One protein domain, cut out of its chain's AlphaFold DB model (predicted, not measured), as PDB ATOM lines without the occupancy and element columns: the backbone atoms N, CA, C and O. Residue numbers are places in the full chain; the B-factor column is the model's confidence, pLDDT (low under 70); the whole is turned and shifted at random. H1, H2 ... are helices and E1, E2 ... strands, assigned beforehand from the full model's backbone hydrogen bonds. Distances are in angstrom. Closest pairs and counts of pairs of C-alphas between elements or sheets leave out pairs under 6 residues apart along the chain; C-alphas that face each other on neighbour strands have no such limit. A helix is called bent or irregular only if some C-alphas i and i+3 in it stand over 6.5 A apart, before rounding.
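This is residues 116 to 274 of the 277 residues of an uncharacterized protein of Ideonella sp. TBM-1 (UniProt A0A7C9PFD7). Six helices, H1 to H6, form one body of mostly crossed helices gathered round H1 and the long H3, with H3 running through the middle. At one side of this body is a small three-stranded sheet, with H7 over one of its faces and away from the other helices. The printed part has 159 residues, with named elements in the order H1 H2 H3 E1 E2 H4 H5 H6 E3 H7, and is mostly helix. The sheet's order is E2 E1 E3, mixed. The whole is compact, with a radius of gyration of the C-alphas of 15.4 A and spans of 43 by 35 by 27 A.

H1, residues 117 to 133, begins at C-alpha 117 (-30.775, 31.382, -45.151), measures 24.9 A and has a kink of 28 degrees near residue 124. H2 is residues 138 to 147. H3, residues 152 to 174, measures 33.9 A. E1 is residues 181 to 185, and E2 is residues 191 to 196. H4, residues 201 to 213, measures 18.2 A. H3 and H4 are only just irregular: C-alphas 170 and 173, and likewise 208 and 211, are 6.6 A apart. H5 is residues 217 to 222, H6 228 to 238 and E3 252 to 254. H7, residues 260 to 272, measures 18.7 A and ends at C-alpha 272 (-37.000, 18.623, -12.307).

H1 and H3 are the hubs, each touching four helices. They touch through residues 154 to 162 of H3, closest at the C-alphas of Ala 123 and Ala 158, 5.3 A. H2 touches H1 at Leu 141 and Ala 129, their closest C-alphas, 7.0 A. H4 touches H3 at a steep tilt of 46 degrees, the same way, with Arg 207 and Ala 165 closest, C-alphas 4.8 A apart. H5 touches H1, closest at the C-alphas of Val 218 and Val 131, 6.2 A. H6 touches residues 164 to 171 of H3, closest at the C-alphas of Val 230 and Gly 167, 5.7 A. H3 only grazes the sheet, with residues 156 to 161. E1 and E2 are an antiparallel hairpin, with N 184 and O 193 at 2.8 A. E1 and E3 are parallel, with N 185 and O 253 at 2.8 A. H7 is on the sheet at a height of 10.0 A, making two layers, a helix on one face of a sheet; it runs along the strands, at 15 degrees to E1 on the local plane. Every O i to N i+4 pair is within hydrogen-bond range in H2, H5, H6 and H7; the counts are 11 of 13 in H1, 15 of 19 in H3 and 7 of 9 in H4.

The C-alphas farthest apart, of Gly 149 and Gly 240, are 46.0 A apart. The printed part has no cut. The link from H6 to E3, residues 239 to 251, is long. Mean pLDDT of the printed part is 89.8; residues 116 to 118 are under 70.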
ATOM      1  N   ARG A 116     -29.469  27.176 -42.952       53.53
ATOM      2  CA  ARG A 116     -29.493  27.807 -44.288       53.53
ATOM      3  C   ARG A 116     -30.208  29.167 -44.184       53.53
ATOM      4  O   ARG A 116     -31.066  29.305 -43.320       53.53
ATOM      5  N   PRO A 117     -29.978  30.142 -45.086       54.47
ATOM      6  CA  PRO A 117     -30.775  31.382 -45.151       54.47
ATOM      7  C   PRO A 117     -32.295  31.123 -45.104       54.47
ATOM      8  O   PRO A 117     -33.053  31.859 -44.480       54.47
ATOM      9  N   VAL A 118     -32.706  29.979 -45.663       61.84
ATOM     10  CA  VAL A 118     -34.066  29.425 -45.638       61.84
ATOM     11  C   VAL A 118     -34.606  29.189 -44.211       61.84
ATOM     12  O   VAL A 118     -35.798  29.334 -43.975       61.84
ATOM     13  N   ASP A 119     -33.767  28.854 -43.229       74.31
ATOM     14  CA  ASP A 119     -34.195  28.683 -41.833       74.31
ATOM     15  C   ASP A 119     -34.596  30.026 -41.198       74.31
ATOM     16  O   ASP A 119     -35.568  30.088 -40.448       74.31
ATOM     17  N   ALA A 120     -33.914  31.125 -41.538       76.31
ATOM     18  CA  ALA A 120     -34.277  32.450 -41.035       76.31
ATOM     19  C   ALA A 120     -35.601  32.956 -41.636       76.31
ATOM     20  O   ALA A 120     -36.345  33.660 -40.957       76.31
ATOM     21  N   GLU A 121     -35.931  32.567 -42.872       89.44
ATOM     22  CA  GLU A 121     -37.182  32.945 -43.552       89.44
ATOM     23  C   GLU A 121     -38.412  32.152 -43.083       89.44
ATOM     24  O   GLU A 121     -39.545  32.606 -43.263       89.44
ATOM     25  N   ALA A 122     -38.212  30.996 -42.440       92.56
ATOM     26  CA  ALA A 122     -39.303  30.130 -42.001       92.56
ATOM     27  C   ALA A 122     -40.229  30.818 -40.980       92.56
ATOM     28  O   ALA A 122     -41.450  30.718 -41.090       92.56
ATOM     29  N   ALA A 123     -39.664  31.551 -40.012       93.69
ATOM     30  CA  ALA A 123     -40.439  32.255 -38.988       93.69
ATOM     31  C   ALA A 123     -41.286  33.418 -39.549       93.69
ATOM     32  O   ALA A 123     -42.492  33.428 -39.287       93.69
ATOM     33  N   PRO A 124     -40.725  34.371 -40.326       93.00
ATOM     34  CA  PRO A 124     -41.508  35.420 -40.980       93.00
ATOM     35  C   PRO A 124     -42.624  34.858 -41.858       93.00
ATOM     36  O   PRO A 124     -43.768  35.286 -41.729       93.00
ATOM     37  N   PHE A 125     -42.326  33.847 -42.680       94.81
ATOM     38  CA  PHE A 125     -43.333  33.250 -43.552       94.81
ATOM     39  C   PHE A 125     -44.457  32.570 -42.758       94.81
ATOM     40  O   PHE A 125     -45.630  32.768 -43.066       94.81
ATOM     41  N   TYR A 126     -44.120  31.785 -41.728       94.81
ATOM     42  CA  TYR A 126     -45.116  31.140 -40.866       94.81
ATOM     43  C   TYR A 126     -46.031  32.177 -40.202       94.81
ATOM     44  O   TYR A 126     -47.253  32.031 -40.212       94.81
ATOM     45  N   LEU A 127     -45.447  33.254 -39.670       94.06
ATOM     46  CA  LEU A 127     -46.178  34.340 -39.026       94.06
ATOM     47  C   LEU A 127     -47.134  35.047 -39.998       94.06
ATOM     48  O   LEU A 127     -48.316  35.196 -39.695       94.06
ATOM     49  N   GLU A 128     -46.648  35.426 -41.180       93.19
ATOM     50  CA  GLU A 128     -47.460  36.054 -42.228       93.19
ATOM     51  C   GLU A 128     -48.589  35.138 -42.710       93.19
ATOM     52  O   GLU A 128     -49.719  35.592 -42.902       93.19
ATOM     53  N   ALA A 129     -48.313  33.840 -42.868       92.19
ATOM     54  CA  ALA A 129     -49.313  32.860 -43.271       92.19
ATOM     55  C   ALA A 129     -50.454  32.755 -42.246       92.19
ATOM     56  O   ALA A 129     -51.623  32.733 -42.638       92.19
ATOM     57  N   VAL A 130     -50.131  32.749 -40.949       91.62
ATOM     58  CA  VAL A 130     -51.127  32.724 -39.867       91.62
ATOM     59  C   VAL A 130     -51.939  34.013 -39.830       91.62
ATOM     60  O   VAL A 130     -53.164  33.957 -39.769       91.62
ATOM     61  N   VAL A 131     -51.285  35.174 -39.926       89.94
ATOM     62  CA  VAL A 131     -51.972  36.475 -39.945       89.94
ATOM     63  C   VAL A 131     -52.942  36.563 -41.118       89.94
ATOM     64  O   VAL A 131     -54.092  36.955 -40.935       89.94
ATOM     65  N   ARG A 132     -52.495  36.187 -42.322       89.50
ATOM     66  CA  ARG A 132     -53.292  36.316 -43.547       89.50
ATOM     67  C   ARG A 132     -54.533  35.436 -43.527       89.50
ATOM     68  O   ARG A 132     -55.578  35.854 -44.013       89.50
ATOM     69  N   ALA A 133     -54.410  34.213 -43.026       84.06
ATOM     70  CA  ALA A 133     -55.510  33.259 -43.056       84.06
ATOM     71  C   ALA A 133     -56.350  33.257 -41.763       84.06
ATOM     72  O   ALA A 133     -57.430  32.674 -41.747       84.06
ATOM     73  N   GLY A 134     -55.918  33.959 -40.709       76.81
ATOM     74  CA  GLY A 134     -56.673  34.161 -39.472       76.81
ATOM     75  C   GLY A 134     -56.708  32.912 -38.595       76.81
ATOM     76  O   GLY A 134     -56.034  32.849 -37.572       76.81
ATOM     77  N   GLN A 135     -57.466  31.901 -39.022       73.75
ATOM     78  CA  GLN A 135     -57.543  30.588 -38.389       73.75
ATOM     79  C   GLN A 135     -57.045  29.532 -39.376       73.75
ATOM     80  O   GLN A 135     -57.676  29.281 -40.399       73.75
ATOM     81  N   VAL A 136     -55.906  28.909 -39.068       74.31
ATOM     82  CA  VAL A 136     -55.280  27.923 -39.955       74.31
ATOM     83  C   VAL A 136     -54.930  26.678 -39.171       74.31
ATOM     84  O   VAL A 136     -54.286  26.755 -38.125       74.31
ATOM     85  N   GLU A 137     -55.342  25.531 -39.692       86.94
ATOM     86  CA  GLU A 137     -54.863  24.245 -39.208       86.94
ATOM     87  C   GLU A 137     -53.383  24.070 -39.559       86.94
ATOM     88  O   GLU A 137     -52.926  24.464 -40.638       86.94
ATOM     89  N   ASP A 138     -52.627  23.418 -38.675       88.75
ATOM     90  CA  ASP A 138     -51.195  23.176 -38.874       88.75
ATOM     91  C   ASP A 138     -50.909  22.445 -40.201       88.75
ATOM     92  O   ASP A 138     -49.874  22.675 -40.825       88.75
ATOM     93  N   GLN A 139     -51.849  21.629 -40.695       89.94
ATOM     94  CA  GLN A 139     -51.735  20.962 -41.993       89.94
ATOM     95  C   GLN A 139     -51.704  21.948 -43.172       89.94
ATOM     96  O   GLN A 139     -50.876  21.794 -44.073       89.94
ATOM     97  N   ALA A 140     -52.560  22.971 -43.171       91.88
ATOM     98  CA  ALA A 140     -52.588  23.976 -44.232       91.88
ATOM     99  C   ALA A 140     -51.347  24.885 -44.178       91.88
ATOM    100  O   ALA A 140     -50.769  25.202 -45.220       91.88
ATOM    101  N   LEU A 141     -50.859  25.222 -42.977       92.69
ATOM    102  CA  LEU A 141     -49.580  25.928 -42.810       92.69
ATOM    103  C   LEU A 141     -48.402  25.090 -43.321       92.69
ATOM    104  O   LEU A 141     -47.548  25.610 -44.040       92.69
ATOM    105  N   ALA A 142     -48.375  23.789 -43.020       93.06
ATOM    106  CA  ALA A 142     -47.334  22.883 -43.499       93.06
ATOM    107  C   ALA A 142     -47.314  22.793 -45.030       93.06
ATOM    108  O   ALA A 142     -46.240  22.797 -45.635       93.06
ATOM    109  N   GLN A 143     -48.487  22.744 -45.670       92.50
ATOM    110  CA  GLN A 143     -48.603  22.758 -47.130       92.50
ATOM    111  C   GLN A 143     -48.124  24.085 -47.728       92.50
ATOM    112  O   GLN A 143     -47.338  24.067 -48.673       92.50
ATOM    113  N   ALA A 144     -48.527  25.223 -47.154       92.62
ATOM    114  CA  ALA A 144     -48.086  26.542 -47.604       92.62
ATOM    115  C   ALA A 144     -46.563  26.715 -47.475       92.62
ATOM    116  O   ALA A 144     -45.909  27.194 -48.402       92.62
ATOM    117  N   MET A 145     -45.984  26.271 -46.357       94.25
ATOM    118  CA  MET A 145     -44.537  26.298 -46.146       94.25
ATOM    119  C   MET A 145     -43.806  25.379 -47.129       94.25
ATOM    120  O   MET A 145     -42.832  25.792 -47.760       94.25
ATOM    121  N   ARG A 146     -44.309  24.158 -47.342       93.50
ATOM    122  CA  ARG A 146     -43.738  23.231 -48.327       93.50
ATOM    123  C   ARG A 146     -43.781  23.806 -49.743       93.50
ATOM    124  O   ARG A 146     -42.785  23.702 -50.453       93.50
ATOM    125  N   ALA A 147     -44.882  24.445 -50.138       91.69
ATOM    126  CA  ALA A 147     -45.012  25.096 -51.445       91.69
ATOM    127  C   ALA A 147     -43.991  26.230 -51.651       91.69
ATOM    128  O   ALA A 147     -43.613  26.524 -52.781       91.69
ATOM    129  N   ARG A 148     -43.502  26.837 -50.562       91.62
ATOM    130  CA  ARG A 148     -42.449  27.861 -50.586       91.62
ATOM    131  C   ARG A 148     -41.026  27.288 -50.528       91.62
ATOM    132  O   ARG A 148     -40.067  28.053 -50.601       91.62
ATOM    133  N   GLY A 149     -40.884  25.964 -50.441       91.12
ATOM    134  CA  GLY A 149     -39.602  25.259 -50.396       91.12
ATOM    135  C   GLY A 149     -39.098  24.937 -48.987       91.12
ATOM    136  O   GLY A 149     -37.997  24.401 -48.853       91.12
ATOM    137  N   PHE A 150     -39.879  25.219 -47.939       91.44
ATOM    138  CA  PHE A 150     -39.498  24.854 -46.576       91.44
ATOM    139  C   PHE A 150     -39.677  23.349 -46.335       91.44
ATOM    140  O   PHE A 150     -40.662  22.730 -46.749       91.44
ATOM    141  N   ASN A 151     -38.721  22.744 -45.636       91.19
ATOM    142  CA  ASN A 151     -38.766  21.334 -45.264       91.19
ATOM    143  C   ASN A 151     -39.538  21.110 -43.948       91.19
ATOM    144  O   ASN A 151     -39.951  22.046 -43.260       91.19
ATOM    145  N   ARG A 152     -39.721  19.838 -43.569       91.81
ATOM    146  CA  ARG A 152     -40.458  19.481 -42.349       91.81
ATOM    147  C   ARG A 152     -39.801  20.016 -41.073       91.81
ATOM    148  O   ARG A 152     -40.517  20.469 -40.191       91.81
ATOM    149  N   ARG A 153     -38.464  19.997 -40.986       92.81
ATOM    150  CA  ARG A 153     -37.727  20.521 -39.824       92.81
ATOM    151  C   ARG A 153     -38.046  22.001 -39.604       92.81
ATOM    152  O   ARG A 153     -38.365  22.379 -38.488       92.81
ATOM    153  N   GLN A 154     -38.003  22.801 -40.667       93.12
ATOM    154  CA  GLN A 154     -38.298  24.237 -40.628       93.12
ATOM    155  C   GLN A 154     -39.738  24.525 -40.205       93.12
ATOM    156  O   GLN A 154     -39.976  25.434 -39.416       93.12
ATOM    157  N   PHE A 155     -40.695  23.735 -40.697       95.19
ATOM    158  CA  PHE A 155     -42.086  23.830 -40.260       95.19
ATOM    159  C   PHE A 155     -42.250  23.502 -38.769       95.19
ATOM    160  O   PHE A 155     -42.907  24.254 -38.047       95.19
ATOM    161  N   ASP A 156     -41.641  22.408 -38.300       94.69
ATOM    162  CA  ASP A 156     -41.705  22.012 -36.891       94.69
ATOM    163  C   ASP A 156     -41.105  23.116 -35.999       94.69
ATOM    164  O   ASP A 156     -41.744  23.569 -35.053       94.69
ATOM    165  N   GLU A 157     -39.920  23.626 -36.349       95.12
ATOM    166  CA  GLU A 157     -39.254  24.703 -35.609       95.12
ATOM    167  C   GLU A 157     -40.046  26.009 -35.620       95.12
ATOM    168  O   GLU A 157     -40.135  26.664 -34.585       95.12
ATOM    169  N   ALA A 158     -40.663  26.390 -36.742       96.00
ATOM    170  CA  ALA A 158     -41.521  27.572 -36.787       96.00
ATOM    171  C   ALA A 158     -42.749  27.401 -35.877       96.00
ATOM    172  O   ALA A 158     -43.080  28.301 -35.107       96.00
ATOM    173  N   THR A 159     -43.362  26.216 -35.891       95.06
ATOM    174  CA  THR A 159     -44.521  25.883 -35.049       95.06
ATOM    175  C   THR A 159     -44.174  25.887 -33.558       95.06
ATOM    176  O   THR A 159     -45.014  26.233 -32.729       95.06
ATOM    177  N   TRP A 160     -42.941  25.533 -33.193       95.25
ATOM    178  CA  TRP A 160     -42.465  25.559 -31.808       95.25
ATOM    179  C   TRP A 160     -42.035  26.957 -31.363       95.25
ATOM    180  O   TRP A 160     -42.474  27.457 -30.327       95.25
ATOM    181  N   PHE A 161     -41.173  27.597 -32.147       96.19
ATOM    182  CA  PHE A 161     -40.436  28.775 -31.715       96.19
ATOM    183  C   PHE A 161     -41.152  30.092 -31.999       96.19
ATOM    184  O   PHE A 161     -40.945  31.041 -31.246       96.19
ATOM    185  N   VAL A 162     -42.016  30.174 -33.019       96.25
ATOM    186  CA  VAL A 162     -42.766  31.413 -33.291       96.25
ATOM    187  C   VAL A 162     -43.756  31.722 -32.160       96.25
ATOM    188  O   VAL A 162     -43.680  32.828 -31.616       96.25
ATOM    189  N   PRO A 163     -44.624  30.781 -31.721       95.94
ATOM    190  CA  PRO A 163     -45.462  30.992 -30.542       95.94
ATOM    191  C   PRO A 163     -44.648  31.331 -29.296       95.94
ATOM    192  O   PRO A 163     -45.019  32.243 -28.563       95.94
ATOM    193  N   LEU A 164     -43.529  30.634 -29.070       96.06
ATOM    194  CA  LEU A 164     -42.680  30.859 -27.902       96.06
ATOM    195  C   LEU A 164     -42.102  32.281 -27.889       96.06
ATOM    196  O   LEU A 164     -42.250  32.988 -26.898       96.06
ATOM    197  N   ALA A 165     -41.510  32.734 -28.997       95.44
ATOM    198  CA  ALA A 165     -40.920  34.065 -29.111       95.44
ATOM    199  C   ALA A 165     -41.958  35.186 -28.925       95.44
ATOM    200  O   ALA A 165     -41.711  36.148 -28.195       95.44
ATOM    201  N   LEU A 166     -43.138  35.041 -29.537       95.56
ATOM    202  CA  LEU A 166     -44.264  35.962 -29.349       95.56
ATOM    203  C   LEU A 166     -44.785  35.940 -27.909       95.56
ATOM    204  O   LEU A 166     -45.083  36.988 -27.342       95.56
ATOM    205  N   GLY A 167     -44.866  34.752 -27.312       94.75
ATOM    206  CA  GLY A 167     -45.285  34.561 -25.932       94.75
ATOM    207  C   GLY A 167     -44.344  35.226 -24.935       94.75
ATOM    208  O   GLY A 167     -44.810  35.949 -24.062       94.75
ATOM    209  N   ARG A 168     -43.029  35.075 -25.105       93.56
ATOM    210  CA  ARG A 168     -42.046  35.784 -24.276       93.56
ATOM    211  C   ARG A 168     -42.173  37.287 -24.423       93.56
ATOM    212  O   ARG A 168     -42.227  37.974 -23.415       93.56
ATOM    213  N   GLN A 169     -42.308  37.802 -25.648       92.69
ATOM    214  CA  GLN A 169     -42.521  39.236 -25.861       92.69
ATOM    215  C   GLN A 169     -43.795  39.745 -25.168       92.69
ATOM    216  O   GLN A 169     -43.790  40.839 -24.607       92.69
ATOM    217  N   PHE A 170     -44.871  38.958 -25.182       90.88
ATOM    218  CA  PHE A 170     -46.100  39.272 -24.454       90.88
ATOM    219  C   PHE A 170     -45.861  39.306 -22.936       90.88
ATOM    220  O   PHE A 170     -46.317  40.221 -22.251       90.88
ATOM    221  N   LEU A 171     -45.095  38.345 -22.419       89.44
ATOM    222  CA  LEU A 171     -44.802  38.209 -20.997       89.44
ATOM    223  C   LEU A 171     -43.711  39.170 -20.482       89.44
ATOM    224  O   LEU A 171     -43.612  39.357 -19.272       89.44
ATOM    225  N   VAL A 172     -42.948  39.852 -21.352       85.31
ATOM    226  CA  VAL A 172     -41.954  40.879 -20.953       85.31
ATOM    227  C   VAL A 172     -42.570  41.929 -20.022       85.31
ATOM    228  O   VAL A 172     -41.923  42.359 -19.074       85.31
ATOM    229  N   ARG A 173     -43.842  42.297 -20.227       76.00
ATOM    230  CA  ARG A 173     -44.556  43.273 -19.380       76.00
ATOM    231  C   ARG A 173     -44.798  42.791 -17.940       76.00
ATOM    232  O   ARG A 173     -45.231  43.581 -17.109       76.00
ATOM    233  N   HIS A 174     -44.544  41.516 -17.648       77.56
ATOM    234  CA  HIS A 174     -44.798  40.883 -16.355       77.56
ATOM    235  C   HIS A 174     -43.521  40.578 -15.555       77.56
ATOM    236  O   HIS A 174     -43.636  39.974 -14.492       77.56
ATOM    237  N   ASN A 175     -42.337  40.993 -16.033       78.06
ATOM    238  CA  ASN A 175     -41.040  40.760 -15.373       78.06
ATOM    239  C   ASN A 175     -40.827  39.295 -14.947       78.06
ATOM    240  O   ASN A 175     -40.329  39.027 -13.858       78.06
ATOM    241  N   LEU A 176     -41.251  38.351 -15.793       81.56
ATOM    242  CA  LEU A 176     -41.035  36.924 -15.561       81.56
ATOM    243  C   LEU A 176     -39.663  36.505 -16.081       81.56
ATOM    244  O   LEU A 176     -39.232  36.982 -17.133       81.56
ATOM    245  N   ASP A 177     -39.026  35.578 -15.373       80.25
ATOM    246  CA  ASP A 177     -37.800  34.926 -15.820       80.25
ATOM    247  C   ASP A 177     -38.122  33.720 -16.719       80.25
ATOM    248  O   ASP A 177     -39.103  32.999 -16.506       80.25
ATOM    249  N   TYR A 178     -37.280  33.492 -17.732       85.25
ATOM    250  CA  TYR A 178     -37.414  32.384 -18.683       85.25
ATOM    251  C   TYR A 178     -36.095  31.633 -18.812       85.25
ATOM    252  O   TYR A 178     -35.030  32.245 -18.904       85.25
ATOM    253  N   GLU A 179     -36.185  30.314 -18.919       87.56
ATOM    254  CA  GLU A 179     -35.047  29.455 -19.237       87.56
ATOM    255  C   GLU A 179     -34.718  29.540 -20.734       87.56
ATOM    256  O   GLU A 179     -35.620  29.490 -21.571       87.56
ATOM    257  N   ASP A 180     -33.446  29.655 -21.114       88.50
ATOM    258  CA  ASP A 180     -33.089  29.757 -22.536       88.50
ATOM    259  C   ASP A 180     -32.935  28.388 -23.210       88.50
ATOM    260  O   ASP A 180     -32.918  28.298 -24.434       88.50
ATOM    261  N   ARG A 181     -32.865  27.305 -22.434       93.44
ATOM    262  CA  ARG A 181     -32.833  25.935 -22.953       93.44
ATOM    263  C   ARG A 181     -34.202  25.475 -23.457       93.44
ATOM    264  O   ARG A 181     -35.246  26.002 -23.080       93.44
ATOM    265  N   PHE A 182     -34.207  24.443 -24.292       95.56
ATOM    266  CA  PHE A 182     -35.415  23.721 -24.689       95.56
ATOM    267  C   PHE A 182     -35.123  22.237 -24.920       95.56
ATOM    268  O   PHE A 182     -33.992  21.851 -25.223       95.56
ATOM    269  N   LEU A 183     -36.171  21.412 -24.852       96.62
ATOM    270  CA  LEU A 183     -36.116  19.989 -25.188       96.62
ATOM    271  C   LEU A 183     -37.076  19.654 -26.328       96.62
ATOM    272  O   LEU A 183     -38.190  20.172 -26.400       96.62
ATOM    273  N   VAL A 184     -36.663  18.736 -27.195       96.75
ATOM    274  CA  VAL A 184     -37.529  18.045 -28.154       96.75
ATOM    275  C   VAL A 184     -37.528  16.572 -27.804       96.75
ATOM    276  O   VAL A 184     -36.473  15.935 -27.776       96.75
ATOM    277  N   LEU A 185     -38.714  16.038 -27.554       97.44
ATOM    278  CA  LEU A 185     -38.919  14.658 -27.158       97.44
ATOM    279  C   LEU A 185     -39.501  13.819 -28.298       97.44
ATOM    280  O   LEU A 185     -40.232  14.320 -29.162       97.44
ATOM    281  N   SER A 186     -39.216  12.520 -28.255       97.00
ATOM    282  CA  SER A 186     -39.926  11.510 -29.037       97.00
ATOM    283  C   SER A 186     -41.350  11.343 -28.511       97.00
ATOM    284  O   SER A 186     -41.686  11.798 -27.414       97.00
ATOM    285  N   ARG A 187     -42.193  10.621 -29.256       97.12
ATOM    286  CA  ARG A 187     -43.549  10.262 -28.818       97.12
ATOM    287  C   ARG A 187     -43.593   9.659 -27.408       97.12
ATOM    288  O   ARG A 187     -44.558   9.903 -26.689       97.12
ATOM    289  N   HIS A 188     -42.567   8.901 -27.019       97.12
ATOM    290  CA  HIS A 188     -42.482   8.205 -25.732       97.12
ATOM    291  C   HIS A 188     -41.755   8.999 -24.638       97.12
ATOM    292  O   HIS A 188     -41.652   8.518 -23.513       97.12
ATOM    293  N   GLY A 189     -41.313  10.228 -24.930       96.00
ATOM    294  CA  GLY A 189     -40.680  11.114 -23.949       96.00
ATOM    295  C   GLY A 189     -39.155  11.022 -23.885       96.00
ATOM    296  O   GLY A 189     -38.558  11.597 -22.977       96.00
ATOM    297  N   GLU A 190     -38.517  10.326 -24.825       95.81
ATOM    298  CA  GLU A 190     -37.055  10.283 -24.924       95.81
ATOM    299  C   GLU A 190     -36.537  11.617 -25.459       95.81
ATOM    300  O   GLU A 190     -37.102  12.162 -26.408       95.81
ATOM    301  N   VAL A 191     -35.459  12.144 -24.879       96.12
ATOM    302  CA  VAL A 191     -34.856  13.398 -25.342       96.12
ATOM    303  C   VAL A 191     -34.166  13.152 -26.681       96.12
ATOM    304  O   VAL A 191     -33.138  12.489 -26.747       96.12
ATOM    305  N   MET A 192     -34.738  13.696 -27.755       94.06
ATOM    306  CA  MET A 192     -34.171  13.616 -29.104       94.06
ATOM    307  C   MET A 192     -33.246  14.793 -29.408       94.06
ATOM    308  O   MET A 192     -32.310  14.663 -30.194       94.06
ATOM    309  N   ARG A 193     -33.547  15.964 -28.840       93.69
ATOM    310  CA  ARG A 193     -32.743  17.177 -28.994       93.69
ATOM    311  C   ARG A 193     -32.841  18.025 -27.741       93.69
ATOM    312  O   ARG A 193     -33.935  18.265 -27.241       93.69
ATOM    313  N   GLU A 194     -31.705  18.541 -27.321       94.81
ATOM    314  CA  GLU A 194     -31.602  19.652 -26.391       94.81
ATOM    315  C   GLU A 194     -30.905  20.807 -27.112       94.81
ATOM    316  O   GLU A 194     -30.058  20.577 -27.978       94.81
ATOM    317  N   GLY A 195     -31.278  22.043 -26.799       92.19
ATOM    318  CA  GLY A 195     -30.571  23.201 -27.324       92.19
ATOM    319  C   GLY A 195     -30.876  24.479 -26.565       92.19
ATOM    320  O   GLY A 195     -31.679  24.492 -25.635       92.19
ATOM    321  N   VAL A 196     -30.240  25.556 -27.011       89.31
ATOM    322  CA  VAL A 196     -30.418  26.914 -26.496       89.31
ATOM    323  C   VAL A 196     -31.194  27.729 -27.529       89.31
ATOM    324  O   VAL A 196     -30.881  27.700 -28.721       89.31
ATOM    325  N   LEU A 197     -32.244  28.427 -27.098       89.75
ATOM    326  CA  LEU A 197     -33.170  29.164 -27.958       89.75
ATOM    327  C   LEU A 197     -32.475  30.317 -28.680       89.75
ATOM    328  O   LEU A 197     -32.710  30.507 -29.874       89.75
ATOM    329  N   ASN A 198     -31.569  31.031 -28.006       86.88
ATOM    330  CA  ASN A 198     -30.778  32.101 -28.619       86.88
ATOM    331  C   ASN A 198     -29.809  31.638 -29.717       86.88
ATOM    332  O   ASN A 198     -29.289  32.465 -30.464       86.88
ATOM    333  N   GLU A 199     -29.605  30.330 -29.857       84.56
ATOM    334  CA  GLU A 199     -28.815  29.731 -30.935       84.56
ATOM    335  C   GLU A 199     -29.694  29.256 -32.105       84.56
ATOM    336  O   GLU A 199     -29.185  28.922 -33.176       84.56
ATOM    337  N   GLN A 200     -31.025  29.247 -31.948       88.62
ATOM    338  CA  GLN A 200     -31.948  28.803 -32.992       88.62
ATOM    339  C   GLN A 200     -32.327  29.968 -33.912       88.62
ATOM    340  O   GLN A 200     -33.053  30.883 -33.517       88.62
ATOM    341  N   ALA A 201     -31.905  29.903 -35.178       87.00
ATOM    342  CA  ALA A 201     -32.168  30.949 -36.172       87.00
ATOM    343  C   ALA A 201     -33.663  31.301 -36.295       87.00
ATOM    344  O   ALA A 201     -34.029  32.476 -36.305       87.00
ATOM    345  N   VAL A 202     -34.537  30.288 -36.316       92.81
ATOM    346  CA  VAL A 202     -35.997  30.467 -36.395       92.81
ATOM    347  C   VAL A 202     -36.528  31.241 -35.181       92.81
ATOM    348  O   VAL A 202     -37.308  32.178 -35.347       92.81
ATOM    349  N   PHE A 203     -36.083  30.896 -33.966       94.31
ATOM    350  CA  PHE A 203     -36.485  31.591 -32.738       94.31
ATOM    351  C   PHE A 203     -35.991  33.036 -32.727       94.31
ATOM    352  O   PHE A 203     -36.768  33.956 -32.467       94.31
ATOM    353  N   MET A 204     -34.716  33.251 -33.053       88.69
ATOM    354  CA  MET A 204     -34.106  34.578 -33.073       88.69
ATOM    355  C   MET A 204     -34.812  35.508 -34.060       88.69
ATOM    356  O   MET A 204     -35.146  36.642 -33.703       88.69
ATOM    357  N   THR A 205     -35.126  35.024 -35.265       89.94
ATOM    358  CA  THR A 205     -35.898  35.807 -36.234       89.94
ATOM    359  C   THR A 205     -37.322  36.060 -35.747       89.94
ATOM    360  O   THR A 205     -37.790  37.199 -35.804       89.94
ATOM    361  N   ALA A 206     -38.008  35.039 -35.223       93.56
ATOM    362  CA  ALA A 206     -39.355  35.197 -34.675       93.56
ATOM    363  C   ALA A 206     -39.397  36.243 -33.553       93.56
ATOM    364  O   ALA A 206     -40.315  37.059 -33.495       93.56
ATOM    365  N   ARG A 207     -38.371  36.279 -32.700       90.19
ATOM    366  CA  ARG A 207     -38.257  37.249 -31.614       90.19
ATOM    367  C   ARG A 207     -38.078  38.677 -32.112       90.19
ATOM    368  O   ARG A 207     -38.726  39.575 -31.589       90.19
ATOM    369  N   VAL A 208     -37.243  38.897 -33.129       87.88
ATOM    370  CA  VAL A 208     -37.095  40.230 -33.747       87.88
ATOM    371  C   VAL A 208     -38.431  40.712 -34.320       87.88
ATOM    372  O   VAL A 208     -38.763  41.890 -34.203       87.88
ATOM    373  N   GLN A 209     -39.214  39.802 -34.903       87.50
ATOM    374  CA  GLN A 209     -40.544  40.108 -35.425       87.50
ATOM    375  C   GLN A 209     -41.561  40.360 -34.304       87.50
ATOM    376  O   GLN A 209     -42.445  41.201 -34.463       87.50
ATOM    377  N   ALA A 210     -41.440  39.684 -33.159       91.38
ATOM    378  CA  ALA A 210     -42.459  39.682 -32.114       91.38
ATOM    379  C   ALA A 210     -42.898  41.087 -31.671       91.38
ATOM    380  O   ALA A 210     -44.095  41.326 -31.543       91.38
ATOM    381  N   ALA A 211     -41.967  42.037 -31.542       83.88
ATOM    382  CA  ALA A 211     -42.275  43.417 -31.156       83.88
ATOM    383  C   ALA A 211     -43.272  44.126 -32.096       83.88
ATOM    384  O   ALA A 211     -44.015  44.995 -31.656       83.88
ATOM    385  N   ARG A 212     -43.311  43.758 -33.384       86.62
ATOM    386  CA  ARG A 212     -44.238  44.332 -34.375       86.62
ATOM    387  C   ARG A 212     -45.611  43.659 -34.368       86.62
ATOM    388  O   ARG A 212     -46.605  44.273 -34.750       86.62
ATOM    389  N   TRP A 213     -45.653  42.379 -34.017       88.88
ATOM    390  CA  TRP A 213     -46.810  41.520 -34.269       88.88
ATOM    391  C   TRP A 213     -47.596  41.170 -33.006       88.88
ATOM    392  O   TRP A 213     -48.786  40.894 -33.112       88.88
ATOM    393  N   VAL A 214     -46.966  41.187 -31.827       89.94
ATOM    394  CA  VAL A 214     -47.544  40.658 -30.578       89.94
ATOM    395  C   VAL A 214     -48.870  41.316 -30.181       89.94
ATOM    396  O   VAL A 214     -49.756  40.627 -29.682       89.94
ATOM    397  N   ASP A 215     -49.035  42.615 -30.448       87.50
ATOM    398  CA  ASP A 215     -50.246  43.364 -30.092       87.50
ATOM    399  C   ASP A 215     -51.382  43.201 -31.126       87.50
ATOM    400  O   ASP A 215     -52.492  43.692 -30.915       87.50
ATOM    401  N   GLN A 216     -51.156  42.503 -32.248       90.88
ATOM    402  CA  GLN A 216     -52.221  42.251 -33.219       90.88
ATOM    403  C   GLN A 216     -53.196  41.186 -32.688       90.88
ATOM    404  O   GLN A 216     -52.757  40.083 -32.346       90.88
ATOM    405  N   PRO A 217     -54.524  41.429 -32.696       90.19
ATOM    406  CA  PRO A 217     -55.498  40.501 -32.115       90.19
ATOM    407  C   PRO A 217     -55.430  39.075 -32.677       90.19
ATOM    408  O   PRO A 217     -55.545  38.106 -31.929       90.19
ATOM    409  N   VAL A 218     -55.198  38.937 -33.988       89.75
ATOM    410  CA  VAL A 218     -55.050  37.632 -34.650       89.75
ATOM    411  C   VAL A 218     -53.823  36.874 -34.130       89.75
ATOM    412  O   VAL A 218     -53.905  35.690 -33.815       89.75
ATOM    413  N   VAL A 219     -52.701  37.568 -33.940       91.31
ATOM    414  CA  VAL A 219     -51.449  36.987 -33.440       91.31
ATOM    415  C   VAL A 219     -51.589  36.599 -31.972       91.31
ATOM    416  O   VAL A 219     -51.225  35.484 -31.592       91.31
ATOM    417  N   ALA A 220     -52.176  37.474 -31.155       88.69
ATOM    418  CA  ALA A 220     -52.438  37.189 -29.751       88.69
ATOM    419  C   ALA A 220     -53.323  35.938 -29.589       88.69
ATOM    420  O   ALA A 220     -52.993  35.013 -28.841       88.69
ATOM    421  N   ARG A 221     -54.419  35.868 -30.353       89.69
ATOM    422  CA  ARG A 221     -55.384  34.765 -30.287       89.69
ATOM    423  C   ARG A 221     -54.816  33.438 -30.789       89.69
ATOM    424  O   ARG A 221     -55.088  32.407 -30.179       89.69
ATOM    425  N   HIS A 222     -54.073  33.448 -31.894       89.56
ATOM    426  CA  HIS A 222     -53.702  32.215 -32.594       89.56
ATOM    427  C   HIS A 222     -52.261  31.760 -32.354       89.56
ATOM    428  O   HIS A 222     -51.986  30.575 -32.516       89.56
ATOM    429  N   LEU A 223     -51.352  32.649 -31.944       93.06
ATOM    430  CA  LEU A 223     -49.939  32.315 -31.729       93.06
ATOM    431  C   LEU A 223     -49.517  32.482 -30.275       93.06
ATOM    432  O   LEU A 223     -49.026  31.525 -29.686       93.06
ATOM    433  N   VAL A 224     -49.759  33.642 -29.661       93.94
ATOM    434  CA  VAL A 224     -49.363  33.882 -28.259       93.94
ATOM    435  C   VAL A 224     -50.032  32.864 -27.330       93.94
ATOM    436  O   VAL A 224     -49.361  32.244 -26.509       93.94
ATOM    437  N   ALA A 225     -51.327  32.592 -27.525       91.06
ATOM    438  CA  ALA A 225     -52.065  31.596 -26.743       91.06
ATOM    439  C   ALA A 225     -51.564  30.143 -26.912       91.06
ATOM    440  O   ALA A 225     -51.858  29.294 -26.068       91.06
ATOM    441  N   ARG A 226     -50.805  29.836 -27.977       91.56
ATOM    442  CA  ARG A 226     -50.177  28.518 -28.186       91.56
ATOM    443  C   ARG A 226     -48.861  28.365 -27.425       91.56
ATOM    444  O   ARG A 226     -48.403  27.235 -27.264       91.56
ATOM    445  N   SER A 227     -48.258  29.460 -26.957       94.44
ATOM    446  CA  SER A 227     -47.024  29.401 -26.173       94.44
ATOM    447  C   SER A 227     -47.244  28.631 -24.874       94.44
ATOM    448  O   SER A 227     -48.151  28.940 -24.095       94.44
ATOM    449  N   VAL A 228     -46.391  27.635 -24.627       89.88
ATOM    450  CA  VAL A 228     -46.416  26.854 -23.384       89.88
ATOM    451  C   VAL A 228     -46.205  27.753 -22.166       89.88
ATOM    452  O   VAL A 228     -46.935  27.630 -21.189       89.88
ATOM    453  N   GLU A 229     -45.298  28.724 -22.265       92.25
ATOM    454  CA  GLU A 229     -44.977  29.663 -21.189       92.25
ATOM    455  C   GLU A 229     -46.157  30.585 -20.875       92.25
ATOM    456  O   GLU A 229     -46.518  30.744 -19.713       92.25
ATOM    457  N   VAL A 230     -46.828  31.126 -21.898       93.56
ATOM    458  CA  VAL A 230     -48.024  31.966 -21.704       93.56
ATOM    459  C   VAL A 230     -49.142  31.166 -21.054       93.56
ATOM    460  O   VAL A 230     -49.778  31.642 -20.116       93.56
ATOM    461  N   ARG A 231     -49.381  29.935 -21.515       91.94
ATOM    462  CA  ARG A 231     -50.404  29.067 -20.920       91.94
ATOM    463  C   ARG A 231     -50.103  28.767 -19.455       91.94
ATOM    464  O   ARG A 231     -51.016  28.859 -18.636       91.94
ATOM    465  N   SER A 232     -48.852  28.449 -19.130       89.50
ATOM    466  CA  SER A 232     -48.404  28.214 -17.757       89.50
ATOM    467  C   SER A 232     -48.554  29.461 -16.886       89.50
ATOM    468  O   SER A 232     -49.153  29.373 -15.816       89.50
ATOM    469  N   ALA A 233     -48.107  30.626 -17.367       91.06
ATOM    470  CA  ALA A 233     -48.238  31.897 -16.658       91.06
ATOM    471  C   ALA A 233     -49.710  32.222 -16.367       91.06
ATOM    472  O   ALA A 233     -50.090  32.450 -15.222       91.06
ATOM    473  N   LEU A 234     -50.572  32.171 -17.388       90.50
ATOM    474  CA  LEU A 234     -52.000  32.455 -17.240       90.50
ATOM    475  C   LEU A 234     -52.695  31.468 -16.300       90.50
ATOM    476  O   LEU A 234     -53.595  31.863 -15.560       90.50
ATOM    477  N   GLN A 235     -52.310  30.190 -16.321       90.19
ATOM    478  CA  GLN A 235     -52.852  29.200 -15.397       90.19
ATOM    479  C   GLN A 235     -52.453  29.504 -13.950       90.19
ATOM    480  O   GLN A 235     -53.311  29.464 -13.072       90.19
ATOM    481  N   ALA A 236     -51.188  29.838 -13.705       88.12
ATOM    482  CA  ALA A 236     -50.699  30.136 -12.367       88.12
ATOM    483  C   ALA A 236     -51.292  31.445 -11.813       88.12
ATOM    484  O   ALA A 236     -51.748  31.486 -10.671       88.12
ATOM    485  N   LEU A 237     -51.414  32.479 -12.655       87.44
ATOM    486  CA  LEU A 237     -52.100  33.728 -12.303       87.44
ATOM    487  C   LEU A 237     -53.574  33.491 -11.944       87.44
ATOM    488  O   LEU A 237     -54.062  34.029 -10.954       87.44
ATOM    489  N   LYS A 238     -54.285  32.635 -12.694       89.62
ATOM    490  CA  LYS A 238     -55.672  32.241 -12.368       89.62
ATOM    491  C   LYS A 238     -55.792  31.506 -11.032       89.62
ATOM    492  O   LYS A 238     -56.861  31.526 -10.433       89.62
ATOM    493  N   GLN A 239     -54.723  30.860 -10.576       90.62
ATOM    494  CA  GLN A 239     -54.649  30.199  -9.271       90.62
ATOM    495  C   GLN A 239     -54.239  31.160  -8.141       90.62
ATOM    496  O   GLN A 239     -54.056  30.721  -7.011       90.62
ATOM    497  N   GLY A 240     -54.100  32.459  -8.429       90.75
ATOM    498  CA  GLY A 240     -53.745  33.480  -7.446       90.75
ATOM    499  C   GLY A 240     -52.252  33.558  -7.131       90.75
ATOM    500  O   GLY A 240     -51.877  34.217  -6.164       90.75
ATOM    501  N   GLN A 241     -51.386  32.907  -7.916       87.75
ATOM    502  CA  GLN A 241     -49.945  33.024  -7.709       87.75
ATOM    503  C   GLN A 241     -49.450  34.418  -8.137       87.75
ATOM    504  O   GLN A 241     -49.778  34.864  -9.242       87.75
ATOM    505  N   PRO A 242     -48.655  35.117  -7.305       84.50
ATOM    506  CA  PRO A 242     -48.062  36.395  -7.683       84.50
ATOM    507  C   PRO A 242     -47.115  36.235  -8.872       84.50
ATOM    508  O   PRO A 242     -46.258  35.355  -8.852       84.50
ATOM    509  N   ALA A 243     -47.211  37.129  -9.863       81.69
ATOM    510  CA  ALA A 243     -46.333  37.131 -11.038       81.69
ATOM    511  C   ALA A 243     -44.841  37.080 -10.663       81.69
ATOM    512  O   ALA A 243     -44.099  36.292 -11.233       81.69
ATOM    513  N   ALA A 244     -44.429  37.840  -9.644       78.56
ATOM    514  CA  ALA A 244     -43.043  37.897  -9.179       78.56
ATOM    515  C   ALA A 244     -42.480  36.551  -8.681       78.56
ATOM    516  O   ALA A 244     -41.272  36.416  -8.537       78.56
ATOM    517  N   HIS A 245     -43.336  35.567  -8.385       79.69
ATOM    518  CA  HIS A 245     -42.933  34.239  -7.914       79.69
ATOM    519  C   HIS A 245     -43.124  33.150  -8.981       79.69
ATOM    520  O   HIS A 245     -42.919  31.969  -8.698       79.69
ATOM    521  N   LEU A 246     -43.551  33.514 -10.196       83.62
ATOM    522  CA  LEU A 246     -43.775  32.546 -11.262       83.62
ATOM    523  C   LEU A 246     -42.453  32.163 -11.920       83.62
ATOM    524  O   LEU A 246     -41.873  32.941 -12.672       83.62
ATOM    525  N   GLN A 247     -42.038  30.920 -11.698       82.44
ATOM    526  CA  GLN A 247     -41.026  30.273 -12.523       82.44
ATOM    527  C   GLN A 247     -41.709  29.555 -13.682       82.44
ATOM    528  O   GLN A 247     -42.563  28.682 -13.488       82.44
ATOM    529  N   LEU A 248     -41.362  29.952 -14.901       86.44
ATOM    530  CA  LEU A 248     -41.912  29.338 -16.099       86.44
ATOM    531  C   LEU A 248     -41.163  28.042 -16.412       86.44
ATOM    532  O   LEU A 248     -39.946  27.974 -16.250       86.44
ATOM    533  N   PRO A 249     -41.876  26.987 -16.835       86.69
ATOM    534  CA  PRO A 249     -41.239  25.708 -17.077       86.69
ATOM    535  C   PRO A 249     -40.341  25.760 -18.313       86.69
ATOM    536  O   PRO A 249     -40.635  26.468 -19.277       86.69
ATOM    537  N   LEU A 250     -39.316  24.904 -18.317       91.19
ATOM    538  CA  LEU A 250     -38.510  24.610 -19.498       91.19
ATOM    539  C   LEU A 250     -39.419  24.294 -20.708       91.19
ATOM    540  O   LEU A 250     -40.275  23.406 -20.602       91.19
ATOM    541  N   PRO A 251     -39.245  24.966 -21.860       94.94
ATOM    542  CA  PRO A 251     -39.970  24.633 -23.078       94.94
ATOM    543  C   PRO A 251     -39.683  23.197 -23.536       94.94
ATOM    544  O   PRO A 251     -38.549  22.836 -23.858       94.94
ATOM    545  N   VAL A 252     -40.736  22.379 -23.590       95.69
ATOM    546  CA  VAL A 252     -40.683  20.993 -24.067       95.69
ATOM    547  C   VAL A 252     -41.597  20.839 -25.275       95.69
ATOM    548  O   VAL A 252     -42.796  21.118 -25.209       95.69
ATOM    549  N   PHE A 253     -41.031  20.353 -26.374       96.12
ATOM    550  CA  PHE A 253     -41.731  20.072 -27.621       96.12
ATOM    551  C   PHE A 253     -41.722  18.576 -27.908       96.12
ATOM    552  O   PHE A 253     -40.819  17.861 -27.485       96.12
ATOM    553  N   PHE A 254     -42.697  18.102 -28.675       96.00
ATOM    554  CA  PHE A 254     -42.708  16.733 -29.178       96.00
ATOM    555  C   PHE A 254     -42.546  16.725 -30.692       96.00
ATOM    556  O   PHE A 254     -43.170  17.524 -31.395       96.00
ATOM    557  N   LYS A 255     -41.722  15.803 -31.195       93.50
ATOM    558  CA  LYS A 255     -41.530  15.606 -32.639       93.50
ATOM    559  C   LYS A 255     -42.777  15.032 -33.322       93.50
ATOM    560  O   LYS A 255     -43.017  15.291 -34.498       93.50
ATOM    561  N   GLU A 256     -43.565  14.280 -32.563       92.00
ATOM    562  CA  GLU A 256     -44.774  13.578 -32.987       92.00
ATOM    563  C   GLU A 256     -45.865  13.716 -31.920       92.00
ATOM    564  O   GLU A 256     -45.603  14.183 -30.813       92.00
ATOM    565  N   SER A 257     -47.089  13.278 -32.215       94.12
ATOM    566  CA  SER A 257     -48.159  13.243 -31.214       94.12
ATOM    567  C   SER A 257     -47.732  12.402 -30.000       94.12
ATOM    568  O   SER A 257     -47.456  11.210 -30.169       94.12
ATOM    569  N   PRO A 258     -47.672  12.980 -28.786       96.38
ATOM    570  CA  PRO A 258     -47.129  12.293 -27.620       96.38
ATOM    571  C   PRO A 258     -48.029  11.144 -27.156       96.38
ATOM    572  O   PRO A 258     -49.257  11.233 -27.212       96.38
ATOM    573  N   SER A 259     -47.424  10.066 -26.654       97.31
ATOM    574  CA  SER A 259     -48.142   9.034 -25.902       97.31
ATOM    575  C   SER A 259     -48.441   9.518 -24.476       97.31
ATOM    576  O   SER A 259     -47.803  10.460 -23.995       97.31
ATOM    577  N   PRO A 260     -49.354   8.852 -23.744       97.44
ATOM    578  CA  PRO A 260     -49.551   9.123 -22.320       97.44
ATOM    579  C   PRO A 260     -48.248   9.046 -21.509       97.44
ATOM    580  O   PRO A 260     -47.974   9.945 -20.717       97.44
ATOM    581  N   SER A 261     -47.404   8.040 -21.774       95.88
ATOM    582  CA  SER A 261     -46.084   7.907 -21.142       95.88
ATOM    583  C   SER A 261     -45.133   9.053 -21.499       95.88
ATOM    584  O   SER A 261     -44.450   9.579 -20.622       95.88
ATOM    585  N   GLY A 262     -45.136   9.513 -22.756       96.88
ATOM    586  CA  GLY A 262     -44.345  10.669 -23.171       96.88
ATOM    587  C   GLY A 262     -44.767  11.951 -22.455       96.88
ATOM    588  O   GLY A 262     -43.913  12.695 -21.977       96.88
ATOM    589  N   LEU A 263     -46.076  12.186 -22.304       96.62
ATOM    590  CA  LEU A 263     -46.603  13.328 -21.543       96.62
ATOM    591  C   LEU A 263     -46.201  13.278 -20.066       96.62
ATOM    592  O   LEU A 263     -45.875  14.312 -19.481       96.62
ATOM    593  N   GLU A 264     -46.233  12.098 -19.450       96.44
ATOM    594  CA  GLU A 264     -45.793  11.917 -18.067       96.44
ATOM    595  C   GLU A 264     -44.299  12.217 -17.910       96.44
ATOM    596  O   GLU A 264     -43.908  12.977 -17.018       96.44
ATOM    597  N   GLN A 265     -43.475  11.712 -18.827       95.88
ATOM    598  CA  GLN A 265     -42.042  11.980 -18.839       95.88
ATOM    599  C   GLN A 265     -41.734  13.469 -19.043       95.88
ATOM    600  O   GLN A 265     -40.919  14.028 -18.311       95.88
ATOM    601  N   ALA A 266     -42.430  14.150 -19.960       94.75
ATOM    602  CA  ALA A 266     -42.295  15.594 -20.143       94.75
ATOM    603  C   ALA A 266     -42.615  16.367 -18.857       94.75
ATOM    604  O   ALA A 266     -41.851  17.241 -18.458       94.75
ATOM    605  N   ARG A 267     -43.700  16.009 -18.153       92.56
ATOM    606  CA  ARG A 267     -44.047  16.635 -16.864       92.56
ATOM    607  C   ARG A 267     -42.965  16.416 -15.813       92.56
ATOM    608  O   ARG A 267     -42.670  17.341 -15.060       92.56
ATOM    609  N   ARG A 268     -42.382  15.214 -15.748       92.25
ATOM    610  CA  ARG A 268     -41.262  14.921 -14.842       92.25
ATOM    611  C   ARG A 268     -40.049  15.795 -15.148       92.25
ATOM    612  O   ARG A 268     -39.521  16.403 -14.224       92.25
ATOM    613  N   LEU A 269     -39.656  15.894 -16.418       91.88
ATOM    614  CA  LEU A 269     -38.539  16.737 -16.854       91.88
ATOM    615  C   LEU A 269     -38.798  18.210 -16.516       91.88
ATOM    616  O   LEU A 269     -37.980  18.836 -15.857       91.88
ATOM    617  N   MET A 270     -39.976  18.738 -16.860       89.50
ATOM    618  CA  MET A 270     -40.348  20.122 -16.543       89.50
ATOM    619  C   MET A 270     -40.287  20.406 -15.035       89.50
ATOM    620  O   MET A 270     -39.798  21.457 -14.641       89.50
ATOM    621  N   ARG A 271     -40.745  19.477 -14.181       85.94
ATOM    622  CA  ARG A 271     -40.674  19.631 -12.715       85.94
ATOM    623  C   ARG A 271     -39.249  19.583 -12.180       85.94
ATOM    624  O   ARG A 271     -38.939  20.347 -11.276       85.94
ATOM    625  N   ALA A 272     -38.398  18.713 -12.722       84.19
ATOM    626  CA  ALA A 272     -37.000  18.623 -12.307       84.19
ATOM    627  C   ALA A 272     -36.239  19.941 -12.540       84.19
ATOM    628  O   ALA A 272     -35.327  20.251 -11.786       84.19
ATOM    629  N   HIS A 273     -36.655  20.730 -13.534       75.50
ATOM    630  CA  HIS A 273     -36.090  22.049 -13.830       75.50
ATOM    631  C   HIS A 273     -36.702  23.212 -13.027       75.50
ATOM    632  O   HIS A 273     -36.166  24.311 -13.079       75.50
ATOM    633  N   LEU A 274     -37.806  22.993 -12.303       70.88
ATOM    634  CA  LEU A 274     -38.468  24.012 -11.469       70.88
ATOM    635  C   LEU A 274     -38.056  23.947  -9.990       70.88
ATOM    636  O   LEU A 274     -38.500  24.766  -9.190       70.88
TER     637      LEU A 274